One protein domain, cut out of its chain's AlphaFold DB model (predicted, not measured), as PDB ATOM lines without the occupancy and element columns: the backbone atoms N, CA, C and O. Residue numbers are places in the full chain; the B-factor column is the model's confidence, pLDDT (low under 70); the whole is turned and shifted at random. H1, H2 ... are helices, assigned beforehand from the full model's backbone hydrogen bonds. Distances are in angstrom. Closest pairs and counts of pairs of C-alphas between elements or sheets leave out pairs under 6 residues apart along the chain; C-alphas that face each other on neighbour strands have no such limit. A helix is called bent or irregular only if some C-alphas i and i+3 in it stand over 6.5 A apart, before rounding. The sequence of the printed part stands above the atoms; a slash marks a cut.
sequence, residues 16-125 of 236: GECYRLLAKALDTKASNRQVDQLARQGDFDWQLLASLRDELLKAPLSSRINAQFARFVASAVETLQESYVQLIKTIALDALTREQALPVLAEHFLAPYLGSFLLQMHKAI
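This is residues 16 to 125 of the 236 residues of an uncharacterized protein of Pseudomonas oleovorans (UniProt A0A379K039). Three longer helices, H3, H4 and H5, run back and forth in a zigzag, with H4 between the other two and only loosely joined to H5. The short H1 packs on H3, H2 packs on H1 at a steep tilt, and residues 94 to 100 stick out where H4 leads into H5. The printed part has 110 residues with five named helices, H1 to H5 in chain order, and no named strand; the class is all helix. It is compact, with a radius of gyration of the C-alphas of 14.7 A and spans of 44 by 34 by 21 A.

H1, residues 16 to 25, touches H2, residues 33 to 41, at a steep tilt of 48 degrees, opposite ways; the closest C-alphas, Gly 16 and Ala 39, are 4.2 A apart. H3, residues 48 to 64, touches H1 with residues 52 to 57 alone, at a shallow tilt of 8 degrees, the same way; the closest C-alphas, Ala 23 and Leu 56, are 6.2 A apart. H3 and H4, residues 67 to 90, form a helical hairpin at 24 degrees, with the C-alphas of Lys 58 and Ala 70 closest at 4.8 A. H4 and H5, residues 98 to 124, form another at 33 degrees, only just short of steep; the closest C-alphas, Leu 80 and Tyr 113, are 6.7 A apart. Helix packing is mostly aligned, 3 of 4 touching pairs being at a shallow tilt. H1 and H4 are near each other; H3 and H5 are apart. Each O i to N i+4 pair is within hydrogen-bond range in H1, H2 and H4, against 11 of 13 in H3 and 17 of 23 in H5.

H1 begins at C-alpha 16 (-5.161, 0.337, -46.675). H3 is 23.4 A long, H4 34.6 A and H5 36.4 A, ending at C-alpha 124 (6.306, 26.471, -54.870). H3 and H5 are only just irregular: C-alphas 56 and 59 are 6.9 A apart, C-alphas 100 and 103 6.53 A. H5 has a kink of 33 degrees near residue 105.

The two C-alphas farthest apart, Asn 66 and Ala 95, are 44.1 A apart. The printed part has no cut and no long link. Its mean pLDDT is 83.5, with residues 30 to 47 and 91 to 95 under 70.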
ATOM      1  N   GLY A  16      -3.752   0.039 -46.393       80.38
ATOM      2  CA  GLY A  16      -5.161   0.337 -46.675       80.38
ATOM      3  C   GLY A  16      -5.805   1.262 -45.643       80.38
ATOM      4  O   GLY A  16      -6.652   2.081 -45.993       80.38
ATOM      5  N   GLU A  17      -5.376   1.191 -44.381       82.88
ATOM      6  CA  GLU A  17      -5.808   2.126 -43.341       82.88
ATOM      7  C   GLU A  17      -5.244   3.527 -43.601       82.88
ATOM      8  O   GLU A  17      -5.986   4.506 -43.505       82.88
ATOM      9  N   CYS A  18      -3.973   3.618 -44.011       85.56
ATOM     10  CA  CYS A  18      -3.333   4.876 -44.402       85.56
ATOM     11  C   CYS A  18      -4.027   5.508 -45.619       85.56
ATOM     12  O   CYS A  18      -4.417   6.673 -45.566       85.56
ATOM     13  N   TYR A  19      -4.271   4.739 -46.685       85.38
ATOM     14  CA  TYR A  19      -4.989   5.211 -47.874       85.38
ATOM     15  C   TYR A  19      -6.413   5.657 -47.550       85.38
ATOM     16  O   TYR A  19      -6.858   6.694 -48.037       85.38
ATOM     17  N   ARG A  20      -7.124   4.926 -46.684       84.38
ATOM     18  CA  ARG A  20      -8.463   5.327 -46.238       84.38
ATOM     19  C   ARG A  20      -8.427   6.634 -45.442       84.38
ATOM     20  O   ARG A  20      -9.331   7.454 -45.603       84.38
ATOM     21  N   LEU A  21      -7.431   6.822 -44.576       87.25
ATOM     22  CA  LEU A  21      -7.252   8.068 -43.829       87.25
ATOM     23  C   LEU A  21      -6.983   9.237 -44.784       87.25
ATOM     24  O   LEU A  21      -7.680  10.245 -44.703       87.25
ATOM     25  N   LEU A  22      -6.049   9.075 -45.726       89.75
ATOM     26  CA  LEU A  22      -5.714  10.094 -46.728       89.75
ATOM     27  C   LEU A  22      -6.914  10.447 -47.612       89.75
ATOM     28  O   LEU A  22      -7.230  11.622 -47.765       89.75
ATOM     29  N   ALA A  23      -7.637   9.446 -48.115       89.94
ATOM     30  CA  ALA A  23      -8.842   9.644 -48.916       89.94
ATOM     31  C   ALA A  23      -9.913  10.445 -48.153       89.94
ATOM     32  O   ALA A  23     -10.503  11.391 -48.671       89.94
ATOM     33  N   LYS A  24     -10.130  10.133 -46.869       90.25
ATOM     34  CA  LYS A  24     -11.033  10.913 -46.007       90.25
ATOM     35  C   LYS A  24     -10.520  12.334 -45.757       90.25
ATOM     36  O   LYS A  24     -11.324  13.267 -45.749       90.25
ATOM     37  N   ALA A  25      -9.219  12.502 -45.531       91.25
ATOM     38  CA  ALA A  25      -8.580  13.791 -45.264       91.25
ATOM     39  C   ALA A  25      -8.586  14.719 -46.489       91.25
ATOM     40  O   ALA A  25      -8.734  15.928 -46.337       91.25
ATOM     41  N   LEU A  26      -8.540  14.161 -47.694       91.25
ATOM     42  CA  LEU A  26      -8.600  14.911 -48.949       91.25
ATOM     43  C   LEU A  26     -10.014  15.003 -49.540       91.25
ATOM     44  O   LEU A  26     -10.193  15.625 -50.579       91.25
ATOM     45  N   ASP A  27     -11.011  14.410 -48.873       91.00
ATOM     46  CA  ASP A  27     -12.395  14.275 -49.360       91.00
ATOM     47  C   ASP A  27     -12.540  13.492 -50.671       91.00
ATOM     48  O   ASP A  27     -13.524  13.599 -51.401       91.00
ATOM     49  N   THR A  28     -11.553  12.673 -50.998       85.56
ATOM     50  CA  THR A  28     -11.552  11.897 -52.223       85.56
ATOM     51  C   THR A  28     -12.190  10.542 -51.948       85.56
ATOM     52  O   THR A  28     -11.547   9.569 -51.567       85.56
ATOM     53  N   LYS A  29     -13.516  10.463 -52.081       71.81
ATOM     54  CA  LYS A  29     -14.250   9.217 -51.836       71.81
ATOM     55  C   LYS A  29     -14.761   8.600 -53.135       71.81
ATOM     56  O   LYS A  29     -15.922   8.759 -53.499       71.81
ATOM     57  N   ALA A  30     -13.902   7.830 -53.795       59.38
ATOM     58  CA  ALA A  30     -14.357   6.723 -54.629       59.38
ATOM     59  C   ALA A  30     -14.600   5.526 -53.697       59.38
ATOM     60  O   ALA A  30     -13.707   5.125 -52.951       59.38
ATOM     61  N   SER A  31     -15.819   4.988 -53.662       55.47
ATOM     62  CA  SER A  31     -16.091   3.748 -52.927       55.47
ATOM     63  C   SER A  31     -15.238   2.631 -53.532       55.47
ATOM     64  O   SER A  31     -15.526   2.179 -54.637       55.47
ATOM     65  N   ASN A  32     -14.170   2.219 -52.844       60.56
ATOM     66  CA  ASN A  32     -13.236   1.227 -53.361       60.56
ATOM     67  C   ASN A  32     -13.152   0.022 -52.413       60.56
ATOM     68  O   ASN A  32     -12.541   0.073 -51.343       60.56
ATOM     69  N   ARG A  33     -13.763  -1.090 -52.843       63.09
ATOM     70  CA  ARG A  33     -13.765  -2.366 -52.110       63.09
ATOM     71  C   ARG A  33     -12.353  -2.904 -51.861       63.09
ATOM     72  O   ARG A  33     -12.145  -3.559 -50.845       63.09
ATOM     73  N   GLN A  34     -11.392  -2.610 -52.735       59.66
ATOM     74  CA  GLN A  34     -10.005  -3.062 -52.602       59.66
ATOM     75  C   GLN A  34      -9.285  -2.357 -51.447       59.66
ATOM     76  O   GLN A  34      -8.510  -2.994 -50.746       59.66
ATOM     77  N   VAL A  35      -9.601  -1.088 -51.157       61.41
ATOM     78  CA  VAL A  35      -9.089  -0.390 -49.957       61.41
ATOM     79  C   VAL A  35      -9.621  -1.040 -48.689       61.41
ATOM     80  O   VAL A  35      -8.886  -1.239 -47.721       61.41
ATOM     81  N   ASP A  36     -10.908  -1.388 -48.695       65.50
ATOM     82  CA  ASP A  36     -11.542  -2.044 -47.558       65.50
ATOM     83  C   ASP A  36     -10.990  -3.446 -47.326       65.50
ATOM     84  O   ASP A  36     -10.793  -3.850 -46.177       65.50
ATOM     85  N   GLN A  37     -10.699  -4.154 -48.411       63.03
ATOM     86  CA  GLN A  37     -10.048  -5.449 -48.388       63.03
ATOM     87  C   GLN A  37      -8.597  -5.343 -47.897       63.03
ATOM     88  O   GLN A  37      -8.236  -6.057 -46.964       63.03
ATOM     89  N   LEU A  38      -7.806  -4.396 -48.412       63.12
ATOM     90  CA  LEU A  38      -6.422  -4.137 -47.996       63.12
ATOM     91  C   LEU A  38      -6.329  -3.765 -46.507       63.12
ATOM     92  O   LEU A  38      -5.470  -4.270 -45.784       63.12
ATOM     93  N   ALA A  39      -7.244  -2.928 -46.015       62.91
ATOM     94  CA  ALA A  39      -7.312  -2.584 -44.596       62.91
ATOM     95  C   ALA A  39      -7.615  -3.812 -43.708       62.91
ATOM     96  O   ALA A  39      -7.142  -3.892 -42.573       62.91
ATOM     97  N   ARG A  40      -8.386  -4.786 -44.211       62.66
ATOM     98  CA  ARG A  40      -8.827  -5.973 -43.455       62.66
ATOM     99  C   ARG A  40      -7.896  -7.177 -43.561       62.66
ATOM    100  O   ARG A  40      -7.811  -7.918 -42.587       62.66
ATOM    101  N   GLN A  41      -7.222  -7.375 -44.689       64.81
ATOM    102  CA  GLN A  41      -6.484  -8.613 -44.960       64.81
ATOM    103  C   GLN A  41      -4.992  -8.516 -44.636       64.81
ATOM    104  O   GLN A  41      -4.428  -9.518 -44.229       64.81
ATOM    105  N   GLY A  42      -4.366  -7.333 -44.704       55.84
ATOM    106  CA  GLY A  42      -2.963  -7.138 -44.293       55.84
ATOM    107  C   GLY A  42      -1.909  -7.756 -45.226       55.84
ATOM    108  O   GLY A  42      -0.898  -7.105 -45.460       55.84
ATOM    109  N   ASP A  43      -2.195  -8.916 -45.820       53.81
ATOM    110  CA  ASP A  43      -1.359  -9.636 -46.790       53.81
ATOM    111  C   ASP A  43      -1.893  -9.433 -48.212       53.81
ATOM    112  O   ASP A  43      -2.548 -10.300 -48.791       53.81
ATOM    113  N   PHE A  44      -1.685  -8.242 -48.769       56.09
ATOM    114  CA  PHE A  44      -2.242  -7.874 -50.070       56.09
ATOM    115  C   PHE A  44      -1.160  -7.434 -51.046       56.09
ATOM    116  O   PHE A  44      -0.122  -6.897 -50.662       56.09
ATOM    117  N   ASP A  45      -1.451  -7.658 -52.321       66.00
ATOM    118  CA  ASP A  45      -0.593  -7.384 -53.458       66.00
ATOM    119  C   ASP A  45      -0.131  -5.917 -53.505       66.00
ATOM    120  O   ASP A  45      -0.897  -4.993 -53.800       66.00
ATOM    121  N   TRP A  46       1.155  -5.703 -53.217       63.34
ATOM    122  CA  TRP A  46       1.815  -4.395 -53.247       63.34
ATOM    123  C   TRP A  46       1.761  -3.741 -54.636       63.34
ATOM    124  O   TRP A  46       1.906  -2.522 -54.739       63.34
ATOM    125  N   GLN A  47       1.506  -4.516 -55.696       68.75
ATOM    126  CA  GLN A  47       1.351  -4.003 -57.060       68.75
ATOM    127  C   GLN A  47       0.096  -3.126 -57.217       68.75
ATOM    128  O   GLN A  47       0.058  -2.263 -58.093       68.75
ATOM    129  N   LEU A  48      -0.897  -3.259 -56.328       75.69
ATOM    130  CA  LEU A  48      -2.141  -2.477 -56.365       75.69
ATOM    131  C   LEU A  48      -2.013  -1.085 -55.734       75.69
ATOM    132  O   LEU A  48      -2.932  -0.274 -55.793       75.69
ATOM    133  N   LEU A  49      -0.871  -0.753 -55.136       79.06
ATOM    134  CA  LEU A  49      -0.696   0.533 -54.464       79.06
ATOM    135  C   LEU A  49      -0.654   1.713 -55.440       79.06
ATOM    136  O   LEU A  49      -1.220   2.768 -55.157       79.06
ATOM    137  N   ALA A  50      -0.026   1.527 -56.603       83.56
ATOM    138  CA  ALA A  50       0.017   2.553 -57.639       83.56
ATOM    139  C   ALA A  50      -1.386   2.857 -58.190       83.56
ATOM    140  O   ALA A  50      -1.752   4.027 -58.314       83.56
ATOM    141  N   SER A  51      -2.199   1.823 -58.448       84.56
ATOM    142  CA  SER A  51      -3.579   2.008 -58.909       84.56
ATOM    143  C   SER A  51      -4.449   2.652 -57.832       84.56
ATOM    144  O   SER A  51      -5.175   3.596 -58.132       84.56
ATOM    145  N   LEU A  52      -4.322   2.240 -56.565       84.19
ATOM    146  CA  LEU A  52      -5.057   2.855 -55.454       84.19
ATOM    147  C   LEU A  52      -4.711   4.337 -55.276       84.19
ATOM    148  O   LEU A  52      -5.603   5.154 -55.060       84.19
ATOM    149  N   ARG A  53      -3.438   4.716 -55.395       89.50
ATOM    150  CA  ARG A  53      -3.026   6.124 -55.369       89.50
ATOM    151  C   ARG A  53      -3.649   6.922 -56.506       89.50
ATOM    152  O   ARG A  53      -4.129   8.038 -56.282       89.50
ATOM    153  N   ASP A  54      -3.650   6.361 -57.707       89.12
ATOM    154  CA  ASP A  54      -4.213   7.033 -58.867       89.12
ATOM    155  C   ASP A  54      -5.739   7.180 -58.746       89.12
ATOM    156  O   ASP A  54      -6.260   8.282 -58.925       89.12
ATOM    157  N   GLU A  55      -6.447   6.122 -58.353       88.56
ATOM    158  CA  GLU A  55      -7.907   6.104 -58.205       88.56
ATOM    159  C   GLU A  55      -8.411   6.942 -57.029       88.56
ATOM    160  O   GLU A  55      -9.428   7.630 -57.144       88.56
ATOM    161  N   LEU A  56      -7.732   6.879 -55.884       88.06
ATOM    162  CA  LEU A  56      -8.206   7.524 -54.662       88.06
ATOM    163  C   LEU A  56      -7.728   8.955 -54.536       88.06
ATOM    164  O   LEU A  56      -8.399   9.727 -53.867       88.06
ATOM    165  N   LEU A  57      -6.575   9.316 -55.096       90.62
ATOM    166  CA  LEU A  57      -5.965  10.620 -54.840       90.62
ATOM    167  C   LEU A  57      -5.822  11.417 -56.131       90.62
ATOM    168  O   LEU A  57      -6.419  12.483 -56.276       90.62
ATOM    169  N   LYS A  58      -5.064  10.893 -57.097       92.56
ATOM    170  CA  LYS A  58      -4.673  11.655 -58.288       92.56
ATOM    171  C   LYS A  58      -5.863  11.984 -59.187       92.56
ATOM    172  O   LYS A  58      -6.049  13.147 -59.535       92.56
ATOM    173  N   ALA A  59      -6.678  11.000 -59.567       91.81
ATOM    174  CA  ALA A  59      -7.801  11.216 -60.477       91.81
ATOM    175  C   ALA A  59      -8.897  12.122 -59.867       91.81
ATOM    176  O   ALA A  59      -9.309  13.081 -60.534       91.81
ATOM    177  N   PRO A  60      -9.325  11.935 -58.600       90.25
ATOM    178  CA  PRO A  60     -10.289  12.833 -57.969       90.25
ATOM    179  C   PRO A  60      -9.771  14.270 -57.828       90.25
ATOM    180  O   PRO A  60     -10.476  15.209 -58.195       90.25
ATOM    181  N   LEU A  61      -8.526  14.466 -57.379       93.38
ATOM    182  CA  LEU A  61      -7.948  15.811 -57.258       93.38
ATOM    183  C   LEU A  61      -7.738  16.469 -58.626       93.38
ATOM    184  O   LEU A  61      -7.991  17.662 -58.784       93.38
ATOM    185  N   SER A  62      -7.319  15.702 -59.633       93.38
ATOM    186  CA  SER A  62      -7.091  16.233 -60.978       93.38
ATOM    187  C   SER A  62      -8.388  16.684 -61.642       93.38
ATOM    188  O   SER A  62      -8.382  17.695 -62.338       93.38
ATOM    189  N   SER A  63      -9.477  15.933 -61.456       89.88
ATOM    190  CA  SER A  63     -10.781  16.232 -62.063       89.88
ATOM    191  C   SER A  63     -11.515  17.383 -61.376       89.88
ATOM    192  O   SER A  63     -12.249  18.113 -62.038       89.88
ATOM    193  N   ARG A  64     -11.331  17.553 -60.063       86.81
ATOM    194  CA  ARG A  64     -12.030  18.581 -59.277       86.81
ATOM    195  C   ARG A  64     -11.256  19.890 -59.153       86.81
ATOM    196  O   ARG A  64     -11.887  20.933 -59.035       86.81
ATOM    197  N   ILE A  65      -9.925  19.824 -59.131       90.38
ATOM    198  CA  ILE A  65      -9.062  20.945 -58.738       90.38
ATOM    199  C   ILE A  65      -8.085  21.282 -59.860       90.38
ATOM    200  O   ILE A  65      -8.335  22.205 -60.628       90.38
ATOM    201  N   ASN A  66      -6.970  20.553 -59.968       92.56
ATOM    202  CA  ASN A  66      -6.056  20.635 -61.104       92.56
ATOM    203  C   ASN A  66      -5.038  19.483 -61.099       92.56
ATOM    204  O   ASN A  66      -4.693  18.916 -60.059       92.56
ATOM    205  N   ALA A  67      -4.507  19.170 -62.281       95.25
ATOM    206  CA  ALA A  67      -3.603  18.039 -62.482       95.25
ATOM    207  C   ALA A  67      -2.216  18.207 -61.834       95.25
ATOM    208  O   ALA A  67      -1.578  17.212 -61.493       95.25
ATOM    209  N   GLN A  68      -1.713  19.435 -61.677       95.75
ATOM    210  CA  GLN A  68      -0.385  19.664 -61.094       95.75
ATOM    211  C   GLN A  68      -0.396  19.388 -59.590       95.75
ATOM    212  O   GLN A  68       0.454  18.641 -59.115       95.75
ATOM    213  N   PHE A  69      -1.386  19.923 -58.873       96.25
ATOM    214  CA  PHE A  69      -1.585  19.657 -57.453       96.25
ATOM    215  C   PHE A  69      -1.826  18.167 -57.201       96.25
ATOM    216  O   PHE A  69      -1.194  17.568 -56.336       96.25
ATOM    217  N   ALA A  70      -2.659  17.532 -58.029       96.25
ATOM    218  CA  ALA A  70      -2.905  16.097 -57.946       96.25
ATOM    219  C   ALA A  70      -1.622  15.259 -58.094       96.25
ATOM    220  O   ALA A  70      -1.416  14.309 -57.340       96.25
ATOM    221  N   ARG A  71      -0.737  15.618 -59.038       96.38
ATOM    222  CA  ARG A  71       0.573  14.964 -59.199       96.38
ATOM    223  C   ARG A  71       1.496  15.215 -58.011       96.38
ATOM    224  O   ARG A  71       2.158  14.278 -57.578       96.38
ATOM    225  N   PHE A  72       1.521  16.438 -57.487       96.69
ATOM    226  CA  PHE A  72       2.318  16.794 -56.313       96.69
ATOM    227  C   PHE A  72       1.914  15.959 -55.088       96.69
ATOM    228  O   PHE A  72       2.760  15.299 -54.487       96.69
ATOM    229  N   VAL A  73       0.613  15.889 -54.785       96.19
ATOM    230  CA  VAL A  73       0.080  15.060 -53.689       96.19
ATOM    231  C   VAL A  73       0.376  13.577 -53.918       96.19
ATOM    232  O   VAL A  73       0.841  12.900 -53.003       96.19
ATOM    233  N   ALA A  74       0.151  13.061 -55.130       94.69
ATOM    234  CA  ALA A  74       0.421  11.658 -55.438       94.69
ATOM    235  C   ALA A  74       1.908  11.302 -55.251       94.69
ATOM    236  O   ALA A  74       2.214  10.300 -54.613       94.69
ATOM    237  N   SER A  75       2.831  12.137 -55.733       95.25
ATOM    238  CA  SER A  75       4.275  11.910 -55.584       95.25
ATOM    239  C   SER A  75       4.728  11.947 -54.118       95.25
ATOM    240  O   SER A  75       5.532  11.115 -53.690       95.25
ATOM    241  N   ALA A  76       4.158  12.844 -53.307       95.06
ATOM    242  CA  ALA A  76       4.426  12.868 -51.870       95.06
ATOM    243  C   ALA A  76       3.942  11.584 -51.171       95.06
ATOM    244  O   ALA A  76       4.655  11.021 -50.338       95.06
ATOM    245  N   VAL A  77       2.756  11.085 -51.537       93.12
ATOM    246  CA  VAL A  77       2.206   9.833 -50.990       93.12
ATOM    247  C   VAL A  77       3.005   8.612 -51.444       93.12
ATOM    248  O   VAL A  77       3.215   7.704 -50.646       93.12
ATOM    249  N   GLU A  78       3.486   8.595 -52.686       92.81
ATOM    250  CA  GLU A  78       4.406   7.569 -53.187       92.81
ATOM    251  C   GLU A  78       5.676   7.491 -52.340       92.81
ATOM    252  O   GLU A  78       5.997   6.429 -51.813       92.81
ATOM    253  N   THR A  79       6.320   8.638 -52.117       93.00
ATOM    254  CA  THR A  79       7.551   8.730 -51.320       93.00
ATOM    255  C   THR A  79       7.324   8.258 -49.879       93.00
ATOM    256  O   THR A  79       8.110   7.474 -49.336       93.00
ATOM    257  N   LEU A  80       6.224   8.702 -49.256       91.81
ATOM    258  CA  LEU A  80       5.826   8.273 -47.913       91.81
ATOM    259  C   LEU A  80       5.597   6.758 -47.863       91.81
ATOM    260  O   LEU A  80       6.053   6.092 -46.937       91.81
ATOM    261  N   GLN A  81       4.897   6.207 -48.853       89.12
ATOM    262  CA  GLN A  81       4.584   4.785 -48.923       89.12
ATOM    263  C   GLN A  81       5.840   3.929 -49.074       89.12
ATOM    264  O   GLN A  81       5.991   2.959 -48.338       89.12
ATOM    265  N   GLU A  82       6.713   4.249 -50.028       89.56
ATOM    266  CA  GLU A  82       7.945   3.490 -50.262       89.56
ATOM    267  C   GLU A  82       8.793   3.449 -48.993       89.56
ATOM    268  O   GLU A  82       9.212   2.379 -48.547       89.56
ATOM    269  N   SER A  83       8.934   4.604 -48.345       89.56
ATOM    270  CA  SER A  83       9.661   4.734 -47.086       89.56
ATOM    271  C   SER A  83       8.996   3.961 -45.948       89.56
ATOM    272  O   SER A  83       9.685   3.350 -45.134       89.56
ATOM    273  N   TYR A  84       7.663   3.928 -45.906       87.75
ATOM    274  CA  TYR A  84       6.914   3.174 -44.902       87.75
ATOM    275  C   TYR A  84       7.093   1.667 -45.084       87.75
ATOM    276  O   TYR A  84       7.315   0.951 -44.111       87.75
ATOM    277  N   VAL A  85       7.049   1.186 -46.329       85.19
ATOM    278  CA  VAL A  85       7.285  -0.225 -46.659       85.19
ATOM    279  C   VAL A  85       8.705  -0.644 -46.278       85.19
ATOM    280  O   VAL A  85       8.891  -1.745 -45.767       85.19
ATOM    281  N   GLN A  86       9.705   0.213 -46.493       86.06
ATOM    282  CA  GLN A  86      11.067  -0.067 -46.028       86.06
ATOM    283  C   GLN A  86      11.138  -0.099 -44.500       86.06
ATOM    284  O   GLN A  86      11.674  -1.048 -43.936       86.06
ATOM    285  N   LEU A  87      10.520   0.872 -43.823       85.44
ATOM    286  CA  LEU A  87      10.494   0.936 -42.364       85.44
ATOM    287  C   LEU A  87       9.944  -0.360 -41.749       85.44
ATOM    288  O   LEU A  87      10.634  -0.997 -40.954       85.44
ATOM    289  N   ILE A  88       8.754  -0.802 -42.168       79.56
ATOM    290  CA  ILE A  88       8.116  -2.010 -41.614       79.56
ATOM    291  C   ILE A  88       8.887  -3.300 -41.929       79.56
ATOM    292  O   ILE A  88       8.746  -4.272 -41.198       79.56
ATOM    293  N   LYS A  89       9.702  -3.325 -42.993       78.31
ATOM    294  CA  LYS A  89      10.589  -4.461 -43.307       78.31
ATOM    295  C   LYS A  89      11.835  -4.498 -42.423       78.31
ATOM    296  O   LYS A  89      12.425  -5.559 -42.261       78.31
ATOM    297  N   THR A  90      12.265  -3.344 -41.916       74.69
ATOM    298  CA  THR A  90      13.517  -3.204 -41.151       74.69
ATOM    299  C   THR A  90      13.331  -3.272 -39.642       74.69
ATOM    300  O   THR A  90      14.258  -3.667 -38.939       74.69
ATOM    301  N   ILE A  91      12.160  -2.897 -39.125       66.81
ATOM    302  CA  ILE A  91      11.910  -2.935 -37.685       66.81
ATOM    303  C   ILE A  91      11.373  -4.315 -37.298       66.81
ATOM    304  O   ILE A  91      10.327  -4.737 -37.788       66.81
ATOM    305  N   ALA A  92      12.042  -4.979 -36.350       61.62
ATOM    306  CA  ALA A  92      11.483  -6.115 -35.622       61.62
ATOM    307  C   ALA A  92      10.397  -5.598 -34.658       61.62
ATOM    308  O   ALA A  92      10.653  -5.328 -33.485       61.62
ATOM    309  N   LEU A  93       9.194  -5.347 -35.183       59.28
ATOM    310  CA  LEU A  93       8.067  -4.783 -34.423       59.28
ATOM    311  C   LEU A  93       7.375  -5.810 -33.518       59.28
ATOM    312  O   LEU A  93       6.423  -5.460 -32.826       59.28
ATOM    313  N   ASP A  94       7.879  -7.041 -33.477       60.84
ATOM    314  CA  ASP A  94       7.342  -8.176 -32.722       60.84
ATOM    315  C   ASP A  94       7.207  -7.889 -31.212       60.84
ATOM    316  O   ASP A  94       6.445  -8.557 -30.517       60.84
ATOM    317  N   ALA A  95       7.932  -6.885 -30.707       64.19
ATOM    318  CA  ALA A  95       7.947  -6.491 -29.301       64.19
ATOM    319  C   ALA A  95       7.008  -5.321 -28.942       64.19
ATOM    320  O   ALA A  95       6.850  -5.032 -27.756       64.19
ATOM    321  N   LEU A  96       6.409  -4.627 -29.918       73.81
ATOM    322  CA  LEU A  96       5.549  -3.466 -29.661       73.81
ATOM    323  C   LEU A  96       4.083  -3.796 -29.911       73.81
ATOM    324  O   LEU A  96       3.742  -4.492 -30.862       73.81
ATOM    325  N   THR A  97       3.195  -3.234 -29.092       83.31
ATOM    326  CA  THR A  97       1.765  -3.193 -29.409       83.31
ATOM    327  C   THR A  97       1.465  -2.039 -30.363       83.31
ATOM    328  O   THR A  97       2.237  -1.087 -30.512       83.31
ATOM    329  N   ARG A  98       0.292  -2.081 -31.000       84.06
ATOM    330  CA  ARG A  98      -0.153  -1.010 -31.897       84.06
ATOM    331  C   ARG A  98      -0.280   0.349 -31.212       84.06
ATOM    332  O   ARG A  98       0.034   1.374 -31.812       84.06
ATOM    333  N   GLU A  99      -0.719   0.350 -29.962       84.56
ATOM    334  CA  GLU A  99      -0.849   1.553 -29.134       84.56
ATOM    335  C   GLU A  99       0.514   2.187 -28.837       84.56
ATOM    336  O   GLU A  99       0.622   3.408 -28.805       84.56
ATOM    337  N   GLN A 100       1.564   1.374 -28.702       84.19
ATOM    338  CA  GLN A 100       2.929   1.850 -28.474       84.19
ATOM    339  C   GLN A 100       3.600   2.338 -29.764       84.19
ATOM    340  O   GLN A 100       4.305   3.344 -29.756       84.19
ATOM    341  N   ALA A 101       3.383   1.648 -30.886       85.06
ATOM    342  CA  ALA A 101       4.030   1.986 -32.153       85.06
ATOM    343  C   ALA A 101       3.415   3.221 -32.835       85.06
ATOM    344  O   ALA A 101       4.126   3.986 -33.487       85.06
ATOM    345  N   LEU A 102       2.101   3.438 -32.700       85.69
ATOM    346  CA  LEU A 102       1.394   4.524 -33.385       85.69
ATOM    347  C   LEU A 102       1.931   5.933 -33.069       85.69
ATOM    348  O   LEU A 102       2.165   6.671 -34.030       85.69
ATOM    349  N   PRO A 103       2.143   6.333 -31.799       86.06
ATOM    350  CA  PRO A 103       2.708   7.643 -31.474       86.06
ATOM    351  C   PRO A 103       4.100   7.839 -32.081       86.06
ATOM    352  O   PRO A 103       4.347   8.851 -32.734       86.06
ATOM    353  N   VAL A 104       4.962   6.822 -31.977       86.12
ATOM    354  CA  VAL A 104       6.333   6.843 -32.514       86.12
ATOM    355  C   VAL A 104       6.322   7.005 -34.036       86.12
ATOM    356  O   VAL A 104       7.034   7.847 -34.581       86.12
ATOM    357  N   LEU A 105       5.475   6.245 -34.740       87.38
ATOM    358  CA  LEU A 105       5.304   6.371 -36.190       87.38
ATOM    359  C   LEU A 105       4.710   7.731 -36.580       87.38
ATOM    360  O   LEU A 105       5.077   8.299 -37.607       87.38
ATOM    361  N   ALA A 106       3.790   8.274 -35.788       86.94
ATOM    362  CA  ALA A 106       3.189   9.570 -36.070       86.94
ATOM    363  C   ALA A 106       4.201  10.720 -35.927       86.94
ATOM    364  O   ALA A 106       4.206  11.627 -36.761       86.94
ATOM    365  N   GLU A 107       5.040  10.677 -34.894       86.88
ATOM    366  CA  GLU A 107       6.005  11.724 -34.564       86.88
ATOM    367  C   GLU A 107       7.291  11.619 -35.388       86.88
ATOM    368  O   GLU A 107       7.698  12.585 -36.025       86.88
ATOM    369  N   HIS A 108       7.914  10.444 -35.431       87.00
ATOM    370  CA  HIS A 108       9.252  10.300 -36.010       87.00
ATOM    371  C   HIS A 108       9.246   9.869 -37.473       87.00
ATOM    372  O   HIS A 108      10.240  10.066 -38.167       87.00
ATOM    373  N   PHE A 109       8.143   9.293 -37.955       89.19
ATOM    374  CA  PHE A 109       8.017   8.915 -39.357       89.19
ATOM    375  C   PHE A 109       7.112   9.885 -40.119       89.19
ATOM    376  O   PHE A 109       7.582  10.569 -41.021       89.19
ATOM    377  N   LEU A 110       5.834  10.009 -39.753       89.44
ATOM    378  CA  LEU A 110       4.865  10.791 -40.528       89.44
ATOM    379  C   LEU A 110       5.121  12.307 -40.472       89.44
ATOM    380  O   LEU A 110       5.042  12.964 -41.513       89.44
ATOM    381  N   ALA A 111       5.406  12.877 -39.296       90.75
ATOM    382  CA  ALA A 111       5.551  14.328 -39.155       90.75
ATOM    383  C   ALA A 111       6.679  14.926 -40.025       90.75
ATOM    384  O   ALA A 111       6.415  15.937 -40.677       90.75
ATOM    385  N   PRO A 112       7.875  14.310 -40.159       92.25
ATOM    386  CA  PRO A 112       8.888  14.758 -41.117       92.25
ATOM    387  C   PRO A 112       8.404  14.813 -42.575       92.25
ATOM    388  O   PRO A 112       8.672  15.796 -43.269       92.25
ATOM    389  N   TYR A 113       7.655  13.807 -43.046       92.94
ATOM    390  CA  TYR A 113       7.107  13.814 -44.411       92.94
ATOM    391  C   TYR A 113       6.043  14.894 -44.596       92.94
ATOM    392  O   TYR A 113       6.051  15.581 -45.618       92.94
ATOM    393  N   LEU A 114       5.162  15.087 -43.608       92.12
ATOM    394  CA  LEU A 114       4.180  16.174 -43.635       92.12
ATOM    395  C   LEU A 114       4.867  17.544 -43.635       92.12
ATOM    396  O   LEU A 114       4.522  18.397 -44.449       92.12
ATOM    397  N   GLY A 115       5.878  17.744 -42.786       94.31
ATOM    398  CA  GLY A 115       6.665  18.977 -42.750       94.31
ATOM    399  C   GLY A 115       7.368  19.254 -44.080       94.31
ATOM    400  O   GLY A 115       7.291  20.367 -44.600       94.31
ATOM    401  N   SER A 116       7.984  18.231 -44.681       95.69
ATOM    402  CA  SER A 116       8.609  18.337 -46.004       95.69
ATOM    403  C   SER A 116       7.592  18.681 -47.095       95.69
ATOM    404  O   SER A 116       7.837  19.589 -47.890       95.69
ATOM    405  N   PHE A 117       6.428  18.024 -47.105       96.81
ATOM    406  CA  PHE A 117       5.335  18.317 -48.036       96.81
ATOM    407  C   PHE A 117       4.884  19.781 -47.942       96.81
ATOM    408  O   PHE A 117       4.841  20.484 -48.953       96.81
ATOM    409  N   LEU A 118       4.606  20.263 -46.727       97.44
ATOM    410  CA  LEU A 118       4.156  21.636 -46.488       97.44
ATOM    411  C   LEU A 118       5.221  22.660 -46.887       97.44
ATOM    412  O   LEU A 118       4.904  23.660 -47.528       97.44
ATOM    413  N   LEU A 119       6.488  22.394 -46.563       97.44
ATOM    414  CA  LEU A 119       7.599  23.274 -46.917       97.44
ATOM    415  C   LEU A 119       7.820  23.339 -48.433       97.44
ATOM    416  O   LEU A 119       8.092  24.413 -48.968       97.44
ATOM    417  N   GLN A 120       7.706  22.211 -49.135       97.69
ATOM    418  CA  GLN A 120       7.815  22.177 -50.593       97.69
ATOM    419  C   GLN A 120       6.679  22.960 -51.255       97.69
ATOM    420  O   GLN A 120       6.938  23.753 -52.158       97.69
ATOM    421  N   MET A 121       5.446  22.800 -50.769       97.69
ATOM    422  CA  MET A 121       4.298  23.560 -51.264       97.69
ATOM    423  C   MET A 121       4.467  25.063 -51.007       97.69
ATOM    424  O   MET A 121       4.306  25.860 -51.924       97.69
ATOM    425  N   HIS A 122       4.884  25.447 -49.797       97.56
ATOM    426  CA  HIS A 122       5.161  26.836 -49.418       97.56
ATOM    427  C   HIS A 122       6.211  27.506 -50.311       97.56
ATOM    428  O   HIS A 122       6.085  28.675 -50.652       97.56
ATOM    429  N   LYS A 123       7.236  26.757 -50.730       97.19
ATOM    430  CA  LYS A 123       8.261  27.256 -51.658       97.19
ATOM    431  C   LYS A 123       7.774  27.359 -53.106       97.19
ATOM    432  O   LYS A 123       8.378  28.089 -53.886       97.19
ATOM    433  N   ALA A 124       6.748  26.600 -53.484       96.75
ATOM    434  CA  ALA A 124       6.306  26.471 -54.870       96.75
ATOM    435  C   ALA A 124       5.189  27.451 -55.258       96.75
ATOM    436  O   ALA A 124       5.091  27.825 -56.427       96.75
ATOM    437  N   ILE A 125       4.332  27.838 -54.310       97.25
ATOM    438  CA  ILE A 125       3.150  28.675 -54.554       97.25
ATOM    439  C   ILE A 125       2.942  29.682 -53.411       97.25
ATOM    440  O   ILE A 125       3.402  29.424 -52.298       97.25
TER     441      ILE A 125